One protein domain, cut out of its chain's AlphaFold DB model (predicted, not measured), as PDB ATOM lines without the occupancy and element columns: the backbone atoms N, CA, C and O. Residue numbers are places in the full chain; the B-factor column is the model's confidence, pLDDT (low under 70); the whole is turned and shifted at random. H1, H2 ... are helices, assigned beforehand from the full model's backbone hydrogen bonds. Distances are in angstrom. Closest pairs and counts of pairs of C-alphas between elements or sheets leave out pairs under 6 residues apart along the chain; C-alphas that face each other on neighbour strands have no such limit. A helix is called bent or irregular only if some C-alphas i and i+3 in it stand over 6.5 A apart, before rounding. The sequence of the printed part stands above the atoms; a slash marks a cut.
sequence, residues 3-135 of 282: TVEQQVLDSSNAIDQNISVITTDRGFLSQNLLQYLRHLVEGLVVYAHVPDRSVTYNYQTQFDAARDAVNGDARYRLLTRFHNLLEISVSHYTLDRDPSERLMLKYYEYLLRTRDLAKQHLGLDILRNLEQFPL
ATOM      1  N   THR A   3      31.693  26.188 -49.762       94.94
ATOM      2  CA  THR A   3      31.143  25.606 -48.530       94.94
ATOM      3  C   THR A   3      31.250  26.614 -47.384       94.94
ATOM      4  O   THR A   3      31.952  27.619 -47.510       94.94
ATOM      5  N   VAL A   4      30.574  26.368 -46.261       93.94
ATOM      6  CA  VAL A   4      30.696  27.213 -45.058       93.94
ATOM      7  C   VAL A   4      32.147  27.275 -44.573       93.94
ATOM      8  O   VAL A   4      32.653  28.358 -44.288       93.94
ATOM      9  N   GLU A   5      32.847  26.139 -44.542       94.75
ATOM     10  CA  GLU A   5      34.273  26.108 -44.201       94.75
ATOM     11  C   GLU A   5      35.124  26.914 -45.187       94.75
ATOM     12  O   GLU A   5      35.933  27.743 -44.772       94.75
ATOM     13  N   GLN A   6      34.901  26.730 -46.492       95.44
ATOM     14  CA  GLN A   6      35.645  27.448 -47.522       95.44
ATOM     15  C   GLN A   6      35.407  28.961 -47.431       95.44
ATOM     16  O   GLN A   6      36.356  29.724 -47.542       95.44
ATOM     17  N   GLN A   7      34.179  29.404 -47.145       95.25
ATOM     18  CA  GLN A   7      33.857  30.822 -46.952       95.25
ATOM     19  C   GLN A   7      34.674  31.452 -45.811       95.25
ATOM     20  O   GLN A   7      35.179  32.570 -45.951       95.25
ATOM     21  N   VAL A   8      34.808  30.747 -44.683       96.62
ATOM     22  CA  VAL A   8      35.597  31.208 -43.529       96.62
ATOM     23  C   VAL A   8      37.081  31.262 -43.881       96.62
ATOM     24  O   VAL A   8      37.733  32.285 -43.657       96.62
ATOM     25  N   LEU A   9      37.610  30.184 -44.467       96.81
ATOM     26  CA  LEU A   9      39.023  30.095 -44.828       96.81
ATOM     27  C   LEU A   9      39.401  31.107 -45.912       96.81
ATOM     28  O   LEU A   9      40.431  31.757 -45.782       96.81
ATOM     29  N   ASP A  10      38.566  31.310 -46.931       96.62
ATOM     30  CA  ASP A  10      38.797  32.303 -47.986       96.62
ATOM     31  C   ASP A  10      38.798  33.726 -47.425       96.62
ATOM     32  O   ASP A  10      39.677  34.519 -47.763       96.62
ATOM     33  N   SER A  11      37.867  34.040 -46.518       96.38
ATOM     34  CA  SER A  11      37.818  35.352 -45.861       96.38
ATOM     35  C   SER A  11      39.068  35.595 -45.008       96.38
ATOM     36  O   SER A  11      39.668  36.667 -45.081       96.38
ATOM     37  N   SER A  12      39.508  34.586 -44.249       97.81
ATOM     38  CA  SER A  12      40.756  34.644 -43.478       97.81
ATOM     39  C   SER A  12      41.986  34.784 -44.379       97.81
ATOM     40  O   SER A  12      42.844  35.619 -44.117       97.81
ATOM     41  N   ASN A  13      42.080  33.991 -45.447       97.62
ATOM     42  CA  ASN A  13      43.214  34.018 -46.370       97.62
ATOM     43  C   ASN A  13      43.314  35.366 -47.091       97.62
ATOM     44  O   ASN A  13      44.417  35.855 -47.326       97.62
ATOM     45  N   ALA A  14      42.181  35.990 -47.422       96.88
ATOM     46  CA  ALA A  14      42.163  37.324 -48.006       96.88
ATOM     47  C   ALA A  14      42.696  38.384 -47.029       96.88
ATOM     48  O   ALA A  14      43.451  39.266 -47.442       96.88
ATOM     49  N   ILE A  15      42.357  38.287 -45.738       97.06
ATOM     50  CA  ILE A  15      42.934  39.140 -44.686       97.06
ATOM     51  C   ILE A  15      44.445  38.932 -44.615       97.06
ATOM     52  O   ILE A  15      45.197  39.905 -44.710       97.06
ATOM     53  N   ASP A  16      44.885  37.673 -44.541       97.62
ATOM     54  CA  ASP A  16      46.303  37.335 -44.458       97.62
ATOM     55  C   ASP A  16      47.073  37.886 -45.675       97.62
ATOM     56  O   ASP A  16      48.122  38.520 -45.539       97.62
ATOM     57  N   GLN A  17      46.520  37.729 -46.879       97.06
ATOM     58  CA  GLN A  17      47.114  38.244 -48.109       97.06
ATOM     59  C   GLN A  17      47.230  39.774 -48.105       97.06
ATOM     60  O   GLN A  17      48.270  40.304 -48.498       97.06
ATOM     61  N   ASN A  18      46.198  40.492 -47.654       96.56
ATOM     62  CA  ASN A  18      46.238  41.953 -47.573       96.56
ATOM     63  C   ASN A  18      47.330  42.428 -46.608       96.56
ATOM     64  O   ASN A  18      48.101  43.317 -46.969       96.56
ATOM     65  N   ILE A  19      47.445  41.798 -45.434       96.44
ATOM     66  CA  ILE A  19      48.484  42.114 -44.441       96.44
ATOM     67  C   ILE A  19      49.888  41.898 -45.024       96.44
ATOM     68  O   ILE A  19      50.767  42.737 -44.836       96.44
ATOM     69  N   SER A  20      50.107  40.811 -45.768       95.69
ATOM     70  CA  SER A  20      51.420  40.531 -46.362       95.69
ATOM     71  C   SER A  20      51.775  41.428 -47.551       95.69
ATOM     72  O   SER A  20      52.958  41.657 -47.798       95.69
ATOM     73  N   VAL A  21      50.788  41.923 -48.306       95.25
ATOM     74  CA  VAL A  21      51.025  42.725 -49.521       95.25
ATOM     75  C   VAL A  21      51.090  44.226 -49.225       95.25
ATOM     76  O   VAL A  21      51.913  44.926 -49.814       95.25
ATOM     77  N   ILE A  22      50.242  44.743 -48.330       92.50
ATOM     78  CA  ILE A  22      50.115  46.183 -48.063       92.50
ATOM     79  C   ILE A  22      50.887  46.535 -46.787       92.50
ATOM     80  O   ILE A  22      50.326  46.598 -45.698       92.50
ATOM     81  N   THR A  23      52.189  46.790 -46.918       86.31
ATOM     82  CA  THR A  23      53.070  47.032 -45.758       86.31
ATOM     83  C   THR A  23      53.307  48.509 -45.437       86.31
ATOM     84  O   THR A  23      53.713  48.834 -44.326       86.31
ATOM     85  N   THR A  24      53.068  49.416 -46.391       86.19
ATOM     86  CA  THR A  24      53.466  50.834 -46.284       86.19
ATOM     87  C   THR A  24      52.307  51.808 -46.083       86.19
ATOM     88  O   THR A  24      52.546  52.991 -45.872       86.19
ATOM     89  N   ASP A  25      51.061  51.345 -46.184       90.12
ATOM     90  CA  ASP A  25      49.865  52.191 -46.098       90.12
ATOM     91  C   ASP A  25      48.835  51.533 -45.178       90.12
ATOM     92  O   ASP A  25      47.976  50.763 -45.616       90.12
ATOM     93  N   ARG A  26      48.953  51.811 -43.873       92.00
ATOM     94  CA  ARG A  26      48.070  51.247 -42.844       92.00
ATOM     95  C   ARG A  26      46.613  51.639 -43.059       92.00
ATOM     96  O   ARG A  26      45.735  50.802 -42.852       92.00
ATOM     97  N   GLY A  27      46.344  52.863 -43.507       91.56
ATOM     98  CA  GLY A  27      44.990  53.321 -43.792       91.56
ATOM     99  C   GLY A  27      44.349  52.538 -44.939       91.56
ATOM    100  O   GLY A  27      43.220  52.062 -44.805       91.56
ATOM    101  N   PHE A  28      45.081  52.332 -46.040       91.44
ATOM    102  CA  PHE A  28      44.611  51.518 -47.165       91.44
ATOM    103  C   PHE A  28      44.481  50.035 -46.800       91.44
ATOM    104  O   PHE A  28      43.482  49.405 -47.148       91.44
ATOM    105  N   LEU A  29      45.440  49.475 -46.056       94.38
ATOM    106  CA  LEU A  29      45.317  48.127 -45.495       94.38
ATOM    107  C   LEU A  29      44.029  48.011 -44.671       94.38
ATOM    108  O   LEU A  29      43.220  47.121 -44.911       94.38
ATOM    109  N   SER A  30      43.800  48.952 -43.756       93.31
ATOM    110  CA  SER A  30      42.641  48.937 -42.864       93.31
ATOM    111  C   SER A  30      41.315  48.984 -43.617       93.31
ATOM    112  O   SER A  30      40.405  48.223 -43.295       93.31
ATOM    113  N   GLN A  31      41.218  49.825 -44.651       90.25
ATOM    114  CA  GLN A  31      40.041  49.876 -45.523       90.25
ATOM    115  C   GLN A  31      39.742  48.517 -46.166       90.25
ATOM    116  O   GLN A  31      38.597  48.067 -46.139       90.25
ATOM    117  N   ASN A  32      40.763  47.854 -46.718       90.50
ATOM    118  CA  ASN A  32      40.590  46.554 -47.364       90.50
ATOM    119  C   ASN A  32      40.186  45.470 -46.357       90.50
ATOM    120  O   ASN A  32      39.305  44.661 -46.644       90.50
ATOM    121  N   LEU A  33      40.795  45.460 -45.167       93.44
ATOM    122  CA  LEU A  33      40.523  44.440 -44.154       93.44
ATOM    123  C   LEU A  33      39.077  44.469 -43.655       93.44
ATOM    124  O   LEU A  33      38.470  43.405 -43.545       93.44
ATOM    125  N   LEU A  34      38.505  45.652 -43.401       90.19
ATOM    126  CA  LEU A  34      37.157  45.791 -42.829       90.19
ATOM    127  C   LEU A  34      36.073  45.043 -43.623       90.19
ATOM    128  O   LEU A  34      35.154  44.488 -43.020       90.19
ATOM    129  N   GLN A  35      36.196  44.974 -44.952       82.12
ATOM    130  CA  GLN A  35      35.261  44.216 -45.788       82.12
ATOM    131  C   GLN A  35      35.337  42.708 -45.509       82.12
ATOM    132  O   GLN A  35      34.309  42.050 -45.341       82.12
ATOM    133  N   TYR A  36      36.548  42.157 -45.419       92.25
ATOM    134  CA  TYR A  36      36.749  40.733 -45.153       92.25
ATOM    135  C   TYR A  36      36.441  40.356 -43.704       92.25
ATOM    136  O   TYR A  36      35.997  39.236 -43.465       92.25
ATOM    137  N   LEU A  37      36.605  41.280 -42.746       94.06
ATOM    138  CA  LEU A  37      36.252  41.027 -41.345       94.06
ATOM    139  C   LEU A  37      34.776  40.668 -41.193       94.06
ATOM    140  O   LEU A  37      34.442  39.713 -40.497       94.06
ATOM    141  N   ARG A  38      33.893  41.402 -41.875       90.19
ATOM    142  CA  ARG A  38      32.457  41.126 -41.840       90.19
ATOM    143  C   ARG A  38      32.149  39.733 -42.389       90.19
ATOM    144  O   ARG A  38      31.503  38.950 -41.697       90.19
ATOM    145  N   HIS A  39      32.676  39.405 -43.568       92.69
ATOM    146  CA  HIS A  39      32.486  38.086 -44.179       92.69
ATOM    147  C   HIS A  39      33.045  36.949 -43.315       92.69
ATOM    148  O   HIS A  39      32.426  35.890 -43.217       92.69
ATOM    149  N   LEU A  40      34.194  37.169 -42.669       96.75
ATOM    150  CA  LEU A  40      34.805  36.200 -41.767       96.75
ATOM    151  C   LEU A  40      33.907  35.943 -40.552       96.75
ATOM    152  O   LEU A  40      33.621  34.789 -40.245       96.75
ATOM    153  N   VAL A  41      33.444  36.999 -39.878       96.06
ATOM    154  CA  VAL A  41      32.600  36.870 -38.681       96.06
ATOM    155  C   VAL A  41      31.248  36.243 -39.027       96.06
ATOM    156  O   VAL A  41      30.809  35.334 -38.328       96.06
ATOM    157  N   GLU A  42      30.608  36.661 -40.121       94.81
ATOM    158  CA  GLU A  42      29.352  36.060 -40.593       94.81
ATOM    159  C   GLU A  42      29.529  34.574 -40.934       94.81
ATOM    160  O   GLU A  42      28.726  33.736 -40.518       94.81
ATOM    161  N   GLY A  43      30.627  34.231 -41.615       95.50
ATOM    162  CA  GLY A  43      30.999  32.850 -41.902       95.50
ATOM    163  C   GLY A  43      31.208  32.024 -40.632       95.50
ATOM    164  O   GLY A  43      30.706  30.907 -40.555       95.50
ATOM    165  N   LEU A  44      31.892  32.570 -39.619       96.75
ATOM    166  CA  LEU A  44      32.121  31.900 -38.333       96.75
ATOM    167  C   LEU A  44      30.821  31.681 -37.549       96.75
ATOM    168  O   LEU A  44      30.648  30.619 -36.955       96.75
ATOM    169  N   VAL A  45      29.892  32.643 -37.579       96.31
ATOM    170  CA  VAL A  45      28.557  32.495 -36.972       96.31
ATOM    171  C   VAL A  45      27.799  31.339 -37.626       96.31
ATOM    172  O   VAL A  45      27.273  30.478 -36.923       96.31
ATOM    173  N   VAL A  46      27.794  31.260 -38.962       96.00
ATOM    174  CA  VAL A  46      27.172  30.133 -39.678       96.00
ATOM    175  C   VAL A  46      27.903  28.821 -39.380       96.00
ATOM    176  O   VAL A  46      27.251  27.822 -39.079       96.00
ATOM    177  N   TYR A  47      29.239  28.822 -39.385       95.56
ATOM    178  CA  TYR A  47      30.073  27.653 -39.086       95.56
ATOM    179  C   TYR A  47      29.789  27.074 -37.696       95.56
ATOM    180  O   TYR A  47      29.749  25.856 -37.535       95.56
ATOM    181  N   ALA A  48      29.572  27.931 -36.697       93.81
ATOM    182  CA  ALA A  48      29.255  27.518 -35.333       93.81
ATOM    183  C   ALA A  48      27.868  26.861 -35.204       93.81
ATOM    184  O   ALA A  48      27.642  26.093 -34.268       93.81
ATOM    185  N   HIS A  49      26.944  27.157 -36.123       92.19
ATOM    186  CA  HIS A  49      25.567  26.668 -36.080       92.19
ATOM    187  C   HIS A  49      25.330  25.416 -36.937       92.19
ATOM    188  O   HIS A  49      24.548  24.545 -36.547       92.19
ATOM    189  N   VAL A  50      25.961  25.319 -38.112       89.81
ATOM    190  CA  VAL A  50      25.682  24.219 -39.046       89.81
ATOM    191  C   VAL A  50      26.269  22.888 -38.552       89.81
ATOM    192  O   VAL A  50      27.419  22.838 -38.116       89.81
ATOM    193  N   PRO A  51      25.515  21.777 -38.651       82.38
ATOM    194  CA  PRO A  51      25.993  20.463 -38.217       82.38
ATOM    195  C   PRO A  51      27.040  19.867 -39.169       82.38
ATOM    196  O   PRO A  51      27.878  19.076 -38.745       82.38
ATOM    197  N   ASP A  52      26.995  20.249 -40.447       87.94
ATOM    198  CA  ASP A  52      27.940  19.840 -41.481       87.94
ATOM    199  C   ASP A  52      28.530  21.090 -42.139       87.94
ATOM    200  O   ASP A  52      27.809  21.952 -42.635       87.94
ATOM    201  N   ARG A  53      29.858  21.190 -42.127       84.12
ATOM    202  CA  ARG A  53      30.622  22.355 -42.599       84.12
ATOM    203  C   ARG A  53      30.872  22.326 -44.108       84.12
ATOM    204  O   ARG A  53      31.266  23.338 -44.688       84.12
ATOM    205  N   SER A  54      30.612  21.181 -44.740       87.88
ATOM    206  CA  SER A  54      30.696  20.993 -46.189       87.88
ATOM    207  C   SER A  54      29.459  21.507 -46.933       87.88
ATOM    208  O   SER A  54      29.470  21.587 -48.162       87.88
ATOM    209  N   VAL A  55      28.405  21.908 -46.211       91.69
ATOM    210  CA  VAL A  55      27.218  22.514 -46.823       91.69
ATOM    211  C   VAL A  55      27.578  23.816 -47.532       91.69
ATOM    212  O   VAL A  55      28.446  24.573 -47.096       91.69
ATOM    213  N   THR A  56      26.888  24.087 -48.636       93.44
ATOM    214  CA  THR A  56      27.037  25.337 -49.381       93.44
ATOM    215  C   THR A  56      26.695  26.532 -48.493       93.44
ATOM    216  O   THR A  56      25.628  26.557 -47.874       93.44
ATOM    217  N   TYR A  57      27.576  27.532 -48.464       92.88
ATOM    218  CA  TYR A  57      27.327  28.787 -47.763       92.88
ATOM    219  C   TYR A  57      26.276  29.619 -48.507       92.88
ATOM    220  O   TYR A  57      26.383  29.852 -49.715       92.88
ATOM    221  N   ASN A  58      25.270  30.091 -47.778       91.94
ATOM    222  CA  ASN A  58      24.266  31.025 -48.267       91.94
ATOM    223  C   ASN A  58      23.821  31.951 -47.130       91.94
ATOM    224  O   ASN A  58      23.007  31.570 -46.284       91.94
ATOM    225  N   TYR A  59      24.330  33.183 -47.166       89.56
ATOM    226  CA  TYR A  59      24.043  34.219 -46.178       89.56
ATOM    227  C   TYR A  59      22.534  34.425 -45.970       89.56
ATOM    228  O   TYR A  59      22.059  34.304 -44.844       89.56
ATOM    229  N   GLN A  60      21.769  34.652 -47.045       90.19
ATOM    230  CA  GLN A  60      20.338  34.985 -46.969       90.19
ATOM    231  C   GLN A  60      19.498  33.904 -46.287       90.19
ATOM    232  O   GLN A  60      18.469  34.216 -45.698       90.19
ATOM    233  N   THR A  61      19.899  32.637 -46.392       90.00
ATOM    234  CA  THR A  61      19.119  31.524 -45.834       90.00
ATOM    235  C   THR A  61      19.648  31.006 -44.500       90.00
ATOM    236  O   THR A  61      18.900  30.354 -43.781       90.00
ATOM    237  N   GLN A  62      20.927  31.235 -44.182       92.25
ATOM    238  CA  GLN A  62      21.589  30.607 -43.031       92.25
ATOM    239  C   GLN A  62      21.923  31.594 -41.912       92.25
ATOM    240  O   GLN A  62      21.917  31.197 -40.748       92.25
ATOM    241  N   PHE A  63      22.226  32.855 -42.236       93.00
ATOM    242  CA  PHE A  63      22.839  33.763 -41.271       93.00
ATOM    243  C   PHE A  63      21.916  34.125 -40.104       93.00
ATOM    244  O   PHE A  63      22.334  33.992 -38.959       93.00
ATOM    245  N   ASP A  64      20.666  34.525 -40.360       92.44
ATOM    246  CA  ASP A  64      19.756  34.955 -39.287       92.44
ATOM    247  C   ASP A  64      19.483  33.831 -38.274       92.44
ATOM    248  O   ASP A  64      19.606  34.040 -37.068       92.44
ATOM    249  N   ALA A  65      19.211  32.615 -38.758       92.19
ATOM    250  CA  ALA A  65      19.002  31.450 -37.899       92.19
ATOM    251  C   ALA A  65      20.261  31.096 -37.089       92.19
ATOM    252  O   ALA A  65      20.174  30.792 -35.897       92.19
ATOM    253  N   ALA A  66      21.437  31.176 -37.720       93.38
ATOM    254  CA  ALA A  66      22.705  30.947 -37.044       93.38
ATOM    255  C   ALA A  66      22.978  32.007 -35.973       93.38
ATOM    256  O   ALA A  66      23.330  31.655 -34.850       93.38
ATOM    257  N   ARG A  67      22.761  33.291 -36.280       93.44
ATOM    258  CA  ARG A  67      22.922  34.400 -35.333       93.44
ATOM    259  C   ARG A  67      22.042  34.205 -34.103       93.44
ATOM    260  O   ARG A  67      22.538  34.351 -32.989       93.44
ATOM    261  N   ASP A  68      20.775  33.846 -34.287       90.94
ATOM    262  CA  ASP A  68      19.835  33.653 -33.178       90.94
ATOM    263  C   ASP A  68      20.244  32.474 -32.283       90.94
ATOM    264  O   ASP A  68      20.218  32.588 -31.055       90.94
ATOM    265  N   ALA A  69      20.699  31.367 -32.878       90.19
ATOM    266  CA  ALA A  69      21.191  30.210 -32.135       90.19
ATOM    267  C   ALA A  69      22.480  30.518 -31.354       90.19
ATOM    268  O   ALA A  69      22.604  30.175 -30.178       90.19
ATOM    269  N   VAL A  70      23.427  31.197 -32.002       89.81
ATOM    270  CA  VAL A  70      24.735  31.574 -31.448       89.81
ATOM    271  C   VAL A  70      24.593  32.624 -30.340       89.81
ATOM    272  O   VAL A  70      25.335  32.584 -29.364       89.81
ATOM    273  N   ASN A  71      23.608  33.524 -30.419       86.06
ATOM    274  CA  ASN A  71      23.345  34.530 -29.384       86.06
ATOM    275  C   ASN A  71      22.916  33.918 -28.033       86.06
ATOM    276  O   ASN A  71      23.164  34.506 -26.979       86.06
ATOM    277  N   GLY A  72      22.297  32.732 -28.052       82.56
ATOM    278  CA  GLY A  72      21.938  31.982 -26.844       82.56
ATOM    279  C   GLY A  72      23.116  31.269 -26.169       82.56
ATOM    280  O   GLY A  72      22.972  30.790 -25.045       82.56
ATOM    281  N   ASP A  73      24.276  31.206 -26.825       86.44
ATOM    282  CA  ASP A  73      25.452  30.477 -26.364       86.44
ATOM    283  C   ASP A  73      26.570  31.438 -25.944       86.44
ATOM    284  O   ASP A  73      27.127  32.184 -26.754       86.44
ATOM    285  N   ALA A  74      26.932  31.410 -24.658       85.00
ATOM    286  CA  ALA A  74      27.967  32.284 -24.112       85.00
ATOM    287  C   ALA A  74      29.315  32.135 -24.840       85.00
ATOM    288  O   ALA A  74      30.006  33.136 -25.019       85.00
ATOM    289  N   ARG A  75      29.638  30.932 -25.342       87.94
ATOM    290  CA  ARG A  75      30.900  30.631 -26.042       87.94
ATOM    291  C   ARG A  75      31.098  31.468 -27.300       87.94
ATOM    292  O   ARG A  75      32.226  31.740 -27.688       87.94
ATOM    293  N   TYR A  76      30.005  31.871 -27.944       91.00
ATOM    294  CA  TYR A  76      30.046  32.589 -29.214       91.00
ATOM    295  C   TYR A  76      29.566  34.038 -29.117       91.00
ATOM    296  O   TYR A  76      29.465  34.732 -30.130       91.00
ATOM    297  N   ARG A  77      29.332  34.538 -27.898       89.44
ATOM    298  CA  ARG A  77      28.913  35.923 -27.641       89.44
ATOM    299  C   ARG A  77      29.872  36.948 -28.254       89.44
ATOM    300  O   ARG A  77      29.424  38.004 -28.708       89.44
ATOM    301  N   LEU A  78      31.169  36.626 -28.301       92.00
ATOM    302  CA  LEU A  78      32.191  37.426 -28.976       92.00
ATOM    303  C   LEU A  78      31.851  37.659 -30.456       92.00
ATOM    304  O   LEU A  78      31.901  38.801 -30.909       92.00
ATOM    305  N   LEU A  79      31.462  36.610 -31.189       94.38
ATOM    306  CA  LEU A  79      31.158  36.692 -32.622       94.38
ATOM    307  C   LEU A  79      29.950  37.596 -32.879       94.38
ATOM    308  O   LEU A  79      30.008  38.473 -33.736       94.38
ATOM    309  N   THR A  80      28.884  37.448 -32.087       91.06
ATOM    310  CA  THR A  80      27.681  38.286 -32.210       91.06
ATOM    311  C   THR A  80      27.980  39.752 -31.891       91.06
ATOM    312  O   THR A  80      27.559  40.650 -32.620       91.06
ATOM    313  N   ARG A  81      28.756  40.026 -30.832       91.12
ATOM    314  CA  ARG A  81      29.179  41.397 -30.497       91.12
ATOM    315  C   ARG A  81      30.045  42.004 -31.590       91.12
ATOM    316  O   ARG A  81      29.835  43.160 -31.953       91.12
ATOM    317  N   PHE A  82      30.997  41.235 -32.112       94.31
ATOM    318  CA  PHE A  82      31.889  41.717 -33.154       94.31
ATOM    319  C   PHE A  82      31.123  41.999 -34.450       94.31
ATOM    320  O   PHE A  82      31.304  43.059 -35.047       94.31
ATOM    321  N   HIS A  83      30.187  41.123 -34.825       92.69
ATOM    322  CA  HIS A  83      29.292  41.350 -35.955       92.69
ATOM    323  C   HIS A  83      28.500  42.655 -35.803       92.69
ATOM    324  O   HIS A  83      28.534  43.482 -36.707       92.69
ATOM    325  N   ASN A  84      27.874  42.894 -34.645       90.50
ATOM    326  CA  ASN A  84      27.110  44.122 -34.401       90.50
ATOM    327  C   ASN A  84      27.985  45.384 -34.522       90.50
ATOM    328  O   ASN A  84      27.550  46.403 -35.058       90.50
ATOM    329  N   LEU A  85      29.237  45.331 -34.049       90.50
ATOM    330  CA  LEU A  85      30.186  46.439 -34.199       90.50
ATOM    331  C   LEU A  85      30.533  46.704 -35.670       90.50
ATOM    332  O   LEU A  85      30.590  47.867 -36.082       90.50
ATOM    333  N   LEU A  86      30.760  45.640 -36.444       89.31
ATOM    334  CA  LEU A  86      31.060  45.718 -37.874       89.31
ATOM    335  C   LEU A  86      29.846  46.202 -38.676       89.31
ATOM    336  O   LEU A  86      29.998  47.033 -39.566       89.31
ATOM    337  N   GLU A  87      28.638  45.756 -38.337       86.44
ATOM    338  CA  GLU A  87      27.396  46.182 -38.985       86.44
ATOM    339  C   GLU A  87      27.180  47.695 -38.840       86.44
ATOM    340  O   GLU A  87      26.952  48.389 -39.834       86.44
ATOM    341  N   ILE A  88      27.342  48.234 -37.626       80.06
ATOM    342  CA  ILE A  88      27.224  49.677 -37.368       80.06
ATOM    343  C   ILE A  88      28.264  50.467 -38.173       80.06
ATOM    344  O   ILE A  88      27.973  51.554 -38.666       80.06
ATOM    345  N   SER A  89      29.474  49.927 -38.315       73.19
ATOM    346  CA  SER A  89      30.611  50.677 -38.856       73.19
ATOM    347  C   SER A  89      30.752  50.573 -40.378       73.19
ATOM    348  O   SER A  89      31.344  51.458 -40.986       73.19
ATOM    349  N   VAL A  90      30.209  49.522 -41.003       65.50
ATOM    350  CA  VAL A  90      30.455  49.171 -42.419       65.50
ATOM    351  C   VAL A  90      29.167  49.205 -43.268       65.50
ATOM    352  O   VAL A  90      29.204  48.955 -44.468       65.50
ATOM    353  N   SER A  91      28.002  49.521 -42.689       57.25
ATOM    354  CA  SER A  91      26.704  49.334 -43.364       57.25
ATOM    355  C   SER A  91      26.423  50.241 -44.570       57.25
ATOM    356  O   SER A  91      25.662  49.810 -45.434       57.25
ATOM    357  N   HIS A  92      27.008  51.443 -44.698       48.44
ATOM    358  CA  HIS A  92      26.532  52.397 -45.723       48.44
ATOM    359  C   HIS A  92      27.572  53.278 -46.438       48.44
ATOM    360  O   HIS A  92      27.188  54.012 -47.348       48.44
ATOM    361  N   TYR A  93      28.866  53.194 -46.115       52.78
ATOM    362  CA  TYR A  93      29.905  54.006 -46.765       52.78
ATOM    363  C   TYR A  93      31.228  53.242 -46.864       52.78
ATOM    364  O   TYR A  93      31.616  52.559 -45.916       52.78
ATOM    365  N   THR A  94      31.955  53.397 -47.977       63.28
ATOM    366  CA  THR A  94      33.394  53.099 -47.993       63.28
ATOM    367  C   THR A  94      34.044  54.098 -47.049       63.28
ATOM    368  O   THR A  94      34.126  55.282 -47.362       63.28
ATOM    369  N   LEU A  95      34.422  53.640 -45.860       68.12
ATOM    370  CA  LEU A  95      35.090  54.482 -44.880       68.12
ATOM    371  C   LEU A  95      36.394  55.017 -45.467       68.12
ATOM    372  O   LEU A  95      37.132  54.281 -46.122       68.12
ATOM    373  N   ASP A  96      36.708  56.278 -45.187       82.69
ATOM    374  CA  ASP A  96      38.019  56.846 -45.493       82.69
ATOM    375  C   ASP A  96      39.135  56.129 -44.707       82.69
ATOM    376  O   ASP A  96      38.886  55.304 -43.817       82.69
ATOM    377  N   ARG A  97      40.391  56.432 -45.044       84.94
ATOM    378  CA  ARG A  97      41.572  55.767 -44.475       84.94
ATOM    379  C   ARG A  97      41.648  55.926 -42.957       84.94
ATOM    380  O   ARG A  97      41.743  54.924 -42.255       84.94
ATOM    381  N   ASP A  98      41.519  57.151 -42.446       85.81
ATOM    382  CA  ASP A  98      41.688  57.416 -41.011       85.81
ATOM    383  C   ASP A  98      40.598  56.765 -40.139       85.81
ATOM    384  O   ASP A  98      40.938  56.155 -39.122       85.81
ATOM    385  N   PRO A  99      39.290  56.847 -40.477       87.31
ATOM    386  CA  PRO A  99      38.265  56.113 -39.737       87.31
ATOM    387  C   PRO A  99      38.493  54.599 -39.761       87.31
ATOM    388  O   PRO A  99      38.331  53.946 -38.731       87.31
ATOM    389  N   SER A 100      38.905  54.055 -40.911       89.75
ATOM    390  CA  SER A 100      39.162  52.621 -41.062       89.75
ATOM    391  C   SER A 100      40.314  52.158 -40.183       89.75
ATOM    392  O   SER A 100      40.219  51.132 -39.516       89.75
ATOM    393  N   GLU A 101      41.384  52.945 -40.131       91.44
ATOM    394  CA  GLU A 101      42.538  52.680 -39.285       91.44
ATOM    395  C   GLU A 101      42.175  52.668 -37.798       91.44
ATOM    396  O   GLU A 101      42.499  51.715 -37.087       91.44
ATOM    397  N   ARG A 102      41.438  53.678 -37.319       90.44
ATOM    398  CA  ARG A 102      40.990  53.718 -35.915       90.44
ATOM    399  C   ARG A 102      40.108  52.523 -35.564       90.44
ATOM    400  O   ARG A 102      40.219  51.991 -34.460       90.44
ATOM    401  N   LEU A 103      39.238  52.106 -36.485       92.06
ATOM    402  CA  LEU A 103      38.414  50.913 -36.304       92.06
ATOM    403  C   LEU A 103      39.263  49.647 -36.261       92.06
ATOM    404  O   LEU A 103      39.058  48.840 -35.366       92.06
ATOM    405  N   MET A 104      40.247  49.492 -37.147       92.88
ATOM    406  CA  MET A 104      41.141  48.333 -37.122       92.88
ATOM    407  C   MET A 104      41.952  48.241 -35.833       92.88
ATOM    408  O   MET A 104      42.037  47.159 -35.260       92.88
ATOM    409  N   LEU A 105      42.481  49.361 -35.328       91.62
ATOM    410  CA  LEU A 105      43.166  49.389 -34.030       91.62
ATOM    411  C   LEU A 105      42.226  48.970 -32.891       91.62
ATOM    412  O   LEU A 105      42.616  48.192 -32.025       91.62
ATOM    413  N   LYS A 106      40.969  49.428 -32.923       90.94
ATOM    414  CA  LYS A 106      39.934  49.025 -31.959       90.94
ATOM    415  C   LYS A 106      39.534  47.551 -32.102       90.94
ATOM    416  O   LYS A 106      39.236  46.897 -31.109       90.94
ATOM    417  N   TYR A 107      39.477  47.030 -33.322       94.12
ATOM    418  CA  TYR A 107      39.049  45.661 -33.613       94.12
ATOM    419  C   TYR A 107      40.165  44.635 -33.492       94.12
ATOM    420  O   TYR A 107      39.880  43.443 -33.502       94.12
ATOM    421  N   TYR A 108      41.416  45.061 -33.344       95.00
ATOM    422  CA  TYR A 108      42.541  44.141 -33.268       95.00
ATOM    423  C   TYR A 108      42.418  43.139 -32.114       95.00
ATOM    424  O   TYR A 108      42.644  41.945 -32.295       95.00
ATOM    425  N   GLU A 109      41.958  43.603 -30.954       94.31
ATOM    426  CA  GLU A 109      41.649  42.742 -29.811       94.31
ATOM    427  C   GLU A 109      40.567  41.705 -30.149       94.31
ATOM    428  O   GLU A 109      40.746  40.511 -29.905       94.31
ATOM    429  N   TYR A 110      39.479  42.136 -30.801       95.12
ATOM    430  CA  TYR A 110      38.422  41.238 -31.271       95.12
ATOM    431  C   TYR A 110      38.954  40.191 -32.253       95.12
ATOM    432  O   TYR A 110      38.502  39.049 -32.215       95.12
ATOM    433  N   LEU A 111      39.912  40.544 -33.115       96.56
ATOM    434  CA  LEU A 111      40.521  39.616 -34.070       96.56
ATOM    435  C   LEU A 111      41.361  38.545 -33.375       96.56
ATOM    436  O   LEU A 111      41.211  37.368 -33.704       96.56
ATOM    437  N   LEU A 112      42.179  38.927 -32.391       95.94
ATOM    438  CA  LEU A 112      42.947  37.972 -31.588       95.94
ATOM    439  C   LEU A 112      42.021  36.999 -30.853       95.94
ATOM    440  O   LEU A 112      42.165  35.786 -30.994       95.94
ATOM    441  N   ARG A 113      40.995  37.513 -30.171       95.25
ATOM    442  CA  ARG A 113      40.025  36.662 -29.466       95.25
ATOM    443  C   ARG A 113      39.204  35.791 -30.406       95.25
ATOM    444  O   ARG A 113      38.897  34.651 -30.080       95.25
ATOM    445  N   THR A 114      38.859  36.303 -31.586       96.62
ATOM    446  CA  THR A 114      38.138  35.531 -32.607       96.62
ATOM    447  C   THR A 114      39.003  34.388 -33.125       96.62
ATOM    448  O   THR A 114      38.496  33.283 -33.312       96.62
ATOM    449  N   ARG A 115      40.307  34.622 -33.317       96.94
ATOM    450  CA  ARG A 115      41.272  33.578 -33.675       96.94
ATOM    451  C   ARG A 115      41.368  32.509 -32.589       96.94
ATOM    452  O   ARG A 115      41.285  31.325 -32.912       96.94
ATOM    453  N   ASP A 116      41.474  32.911 -31.324       94.94
ATOM    454  CA  ASP A 116      41.551  31.975 -30.198       94.94
ATOM    455  C   ASP A 116      40.262  31.154 -30.056       94.94
ATOM    456  O   ASP A 116      40.320  29.927 -29.969       94.94
ATOM    457  N   LEU A 117      39.092  31.797 -30.151       95.56
ATOM    458  CA  LEU A 117      37.783  31.137 -30.175       95.56
ATOM    459  C   LEU A 117      37.684  30.140 -31.334       95.56
ATOM    460  O   LEU A 117      37.275  28.994 -31.133       95.56
ATOM    461  N   ALA A 118      38.067  30.548 -32.546       96.00
ATOM    462  CA  ALA A 118      38.026  29.686 -33.721       96.00
ATOM    463  C   ALA A 118      38.932  28.461 -33.545       96.00
ATOM    464  O   ALA A 118      38.525  27.343 -33.873       96.00
ATOM    465  N   LYS A 119      40.114  28.631 -32.947       95.69
ATOM    466  CA  LYS A 119      41.018  27.516 -32.665       95.69
ATOM    467  C   LYS A 119      40.469  26.582 -31.588       95.69
ATOM    468  O   LYS A 119      40.460  25.369 -31.789       95.69
ATOM    469  N   GLN A 120      40.009  27.133 -30.466       93.94
ATOM    470  CA  GLN A 120      39.609  26.375 -29.278       93.94
ATOM    471  C   GLN A 120      38.245  25.692 -29.430       93.94
ATOM    472  O   GLN A 120      38.085  24.542 -29.024       93.94
ATOM    473  N   HIS A 121      37.264  26.381 -30.013       93.06
ATOM    474  CA  HIS A 121      35.880  25.903 -30.081       93.06
ATOM    475  C   HIS A 121      35.483  25.366 -31.457       93.06
ATOM    476  O   HIS A 121      34.606  24.507 -31.535       93.06
ATOM    477  N   LEU A 122      36.121  25.836 -32.534       92.44
ATOM    478  CA  LEU A 122      35.769  25.442 -33.905       92.44
ATOM    479  C   LEU A 122      36.835  24.556 -34.573       92.44
ATOM    480  O   LEU A 122      36.521  23.867 -35.544       92.44
ATOM    481  N   GLY A 123      38.057  24.511 -34.029       94.00
ATOM    482  CA  GLY A 123      39.180  23.745 -34.576       94.00
ATOM    483  C   GLY A 123      39.802  24.363 -35.833       94.00
ATOM    484  O   GLY A 123      40.433  23.647 -36.605       94.00
ATOM    485  N   LEU A 124      39.612  25.666 -36.054       95.31
ATOM    486  CA  LEU A 124      40.062  26.379 -37.250       95.31
ATOM    487  C   LEU A 124      41.331  27.198 -36.989       95.31
ATOM    488  O   LEU A 124      41.441  27.890 -35.981       95.31
ATOM    489  N   ASP A 125      42.257  27.170 -37.948       96.25
ATOM    490  CA  ASP A 125      43.456  28.015 -37.976       96.25
ATOM    491  C   ASP A 125      43.267  29.187 -38.950       96.25
ATOM    492  O   ASP A 125      43.522  29.056 -40.154       96.25
ATOM    493  N   ILE A 126      42.828  30.325 -38.408       97.62
ATOM    494  CA  ILE A 126      42.552  31.579 -39.131       97.62
ATOM    495  C   ILE A 126      43.497  32.709 -38.687       97.62
ATOM    496  O   ILE A 126      44.142  32.599 -37.646       97.62
ATOM    497  N   LEU A 127      43.542  33.808 -39.448       97.12
ATOM    498  CA  LEU A 127      44.271  35.047 -39.135       97.12
ATOM    499  C   LEU A 127      45.746  34.782 -38.778       97.12
ATOM    500  O   LEU A 127      46.228  35.120 -37.689       97.12
ATOM    501  N   ARG A 128      46.451  34.095 -39.682       96.25
ATOM    502  CA  ARG A 128      47.742  33.438 -39.409       96.25
ATOM    503  C   ARG A 128      48.905  34.408 -39.279       96.25
ATOM    504  O   ARG A 128      49.918  34.058 -38.681       96.25
ATOM    505  N   ASN A 129      48.787  35.583 -39.883       95.75
ATOM    506  CA  ASN A 129      49.827  36.607 -39.880       95.75
ATOM    507  C   ASN A 129      49.348  37.921 -39.248       95.75
ATOM    508  O   ASN A 129      49.919  38.974 -39.526       95.75
ATOM    509  N   LEU A 130      48.316  37.870 -38.402       95.44
ATOM    510  CA  LEU A 130      47.702  39.047 -37.789       95.44
ATOM    511  C   LEU A 130      48.715  39.930 -37.031       95.44
ATOM    512  O   LEU A 130      48.559  41.146 -36.962       95.44
ATOM    513  N   GLU A 131      49.787  39.344 -36.504       92.88
ATOM    514  CA  GLU A 131      50.905  40.027 -35.840       92.88
ATOM    515  C   GLU A 131      51.721  40.935 -36.775       92.88
ATOM    516  O   GLU A 131      52.468  41.789 -36.302       92.88
ATOM    517  N   GLN A 132      51.605  40.759 -38.094       93.44
ATOM    518  CA  GLN A 132      52.250  41.618 -39.092       93.44
ATOM    519  C   GLN A 132      51.462  42.911 -39.346       93.44
ATOM    520  O   GLN A 132      51.974  43.813 -40.008       93.44
ATOM    521  N   PHE A 133      50.236  43.035 -38.818       93.19
ATOM    522  CA  PHE A 133      49.484  44.282 -38.898       93.19
ATOM    523  C   PHE A 133      50.223  45.411 -38.138       93.19
ATOM    524  O   PHE A 133      50.619  45.221 -36.984       93.19
ATOM    525  N   PRO A 134      50.408  46.602 -38.738       89.88
ATOM    526  CA  PRO A 134      51.211  47.679 -38.153       89.88
ATOM    527  C   PRO A 134      50.479  48.429 -37.021       89.88
ATOM    528  O   PRO A 134      49.903  49.501 -37.215       89.88
ATOM    529  N   LEU A 135      50.520  47.881 -35.803       88.19
ATOM    530  CA  LEU A 135      49.870  48.459 -34.611       88.19
ATOM    531  C   LEU A 135      50.531  49.740 -34.100       88.19
ATOM    532  O   LEU A 135      49.849  50.683 -33.701       88.19
TER     533      LEU A 135
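What this domain is: This is residues 3 to 135 of the 282 residues of an uncharacterized protein of Micrococcus luteus J28 (UniProt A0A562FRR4). The long helix H2 runs through the middle, with H1 folded beside it as a helical hairpin, the bent longest helix H5 and H4 on another side of H2, and H3 crossing near the last residues of H2. After H5, residues 123 to 135 fold back into the space between H1 and H5b, the second arm of H5. The printed part has 133 residues with five named helices, in the order H1 H2 H3 H4 H5, and no named strand; its class is all helix. It is compact, with a radius of gyration of the C-alphas of 14.2 A, and spans 42 by 28 by 25 A.

Where its parts are: The longest helix, H5, is residues 97 to 122. By its hydrogen bonds it was assigned as one helix, but it is bent: C-alphas 106 and 109 are 6.9 A apart. Its arms are H5a, residues 97 to 106, 14.3 A long, and H5b, residues 109 to 122, 18.7 A long and ending with C-alpha 122 at (35.769, 25.442, -33.905). H2, residues 26 to 49, is 34.0 A long, with a kink of 34 degrees near residue 33; it is neither bent nor irregular, but only just: C-alphas 32 and 35 are 6.0 A apart. H1, residues 4 to 21, is 26.0 A long and begins with C-alpha 4 at (30.696, 27.213, -45.058). H3, residues 59 to 71, is 16.8 A long and irregular, with C-alphas 61 and 64 at 7.4 A. H4, residues 74 to 90, is 25.0 A long and irregular, with C-alphas 75 and 78 at 7.5 A.

How they stand to each other: H5a and H5b stand at a steep tilt of 53 degrees. H5a touches the hub, H2, at residues 26 to 34 of H2 alone; their closest C-alphas, Gly 27 and Arg 97, are 4.3 A apart. H2, H4 and H5b form an up-and-down bundle, each running against the one before it. H4 touches H2 at a steep tilt of 41 degrees, closest at the C-alphas of Val 41 and His 83, 6.2 A. H5b touches H4 at residues 75 to 82 of H4 alone, closest at the C-alphas of Phe 82 and Tyr 110, 6.8 A. H2 and H5b are close but not clearly touching, with the C-alphas of Ala 48 and Leu 122 closest at 7.0 A. H1 and H2 form a hairpin at a shallow tilt of 17 degrees, opposite ways, closest at the C-alphas of Val 8 and Gly 43, 5.1 A. H3 is about perpendicular to H2, at 76 degrees, and touches residues 42 to 49 of it alone, closest at the C-alphas of His 49 and Ala 66, 5.2 A. H1 and H5b are apart. Every O i to N i+4 pair is within hydrogen-bond range in H1, H5a and H5b; the counts are 16 of 20 in H2, 7 of 9 in H3 and 11 of 13 in H4.

The domain as a whole: The two C-alphas farthest apart, of Thr 24 and Pro 51, are 41.7 A apart. The printed part has no cut, and no link between helices is long. Residues 90 to 95, of which 90 belongs to H4, have pLDDT under 70.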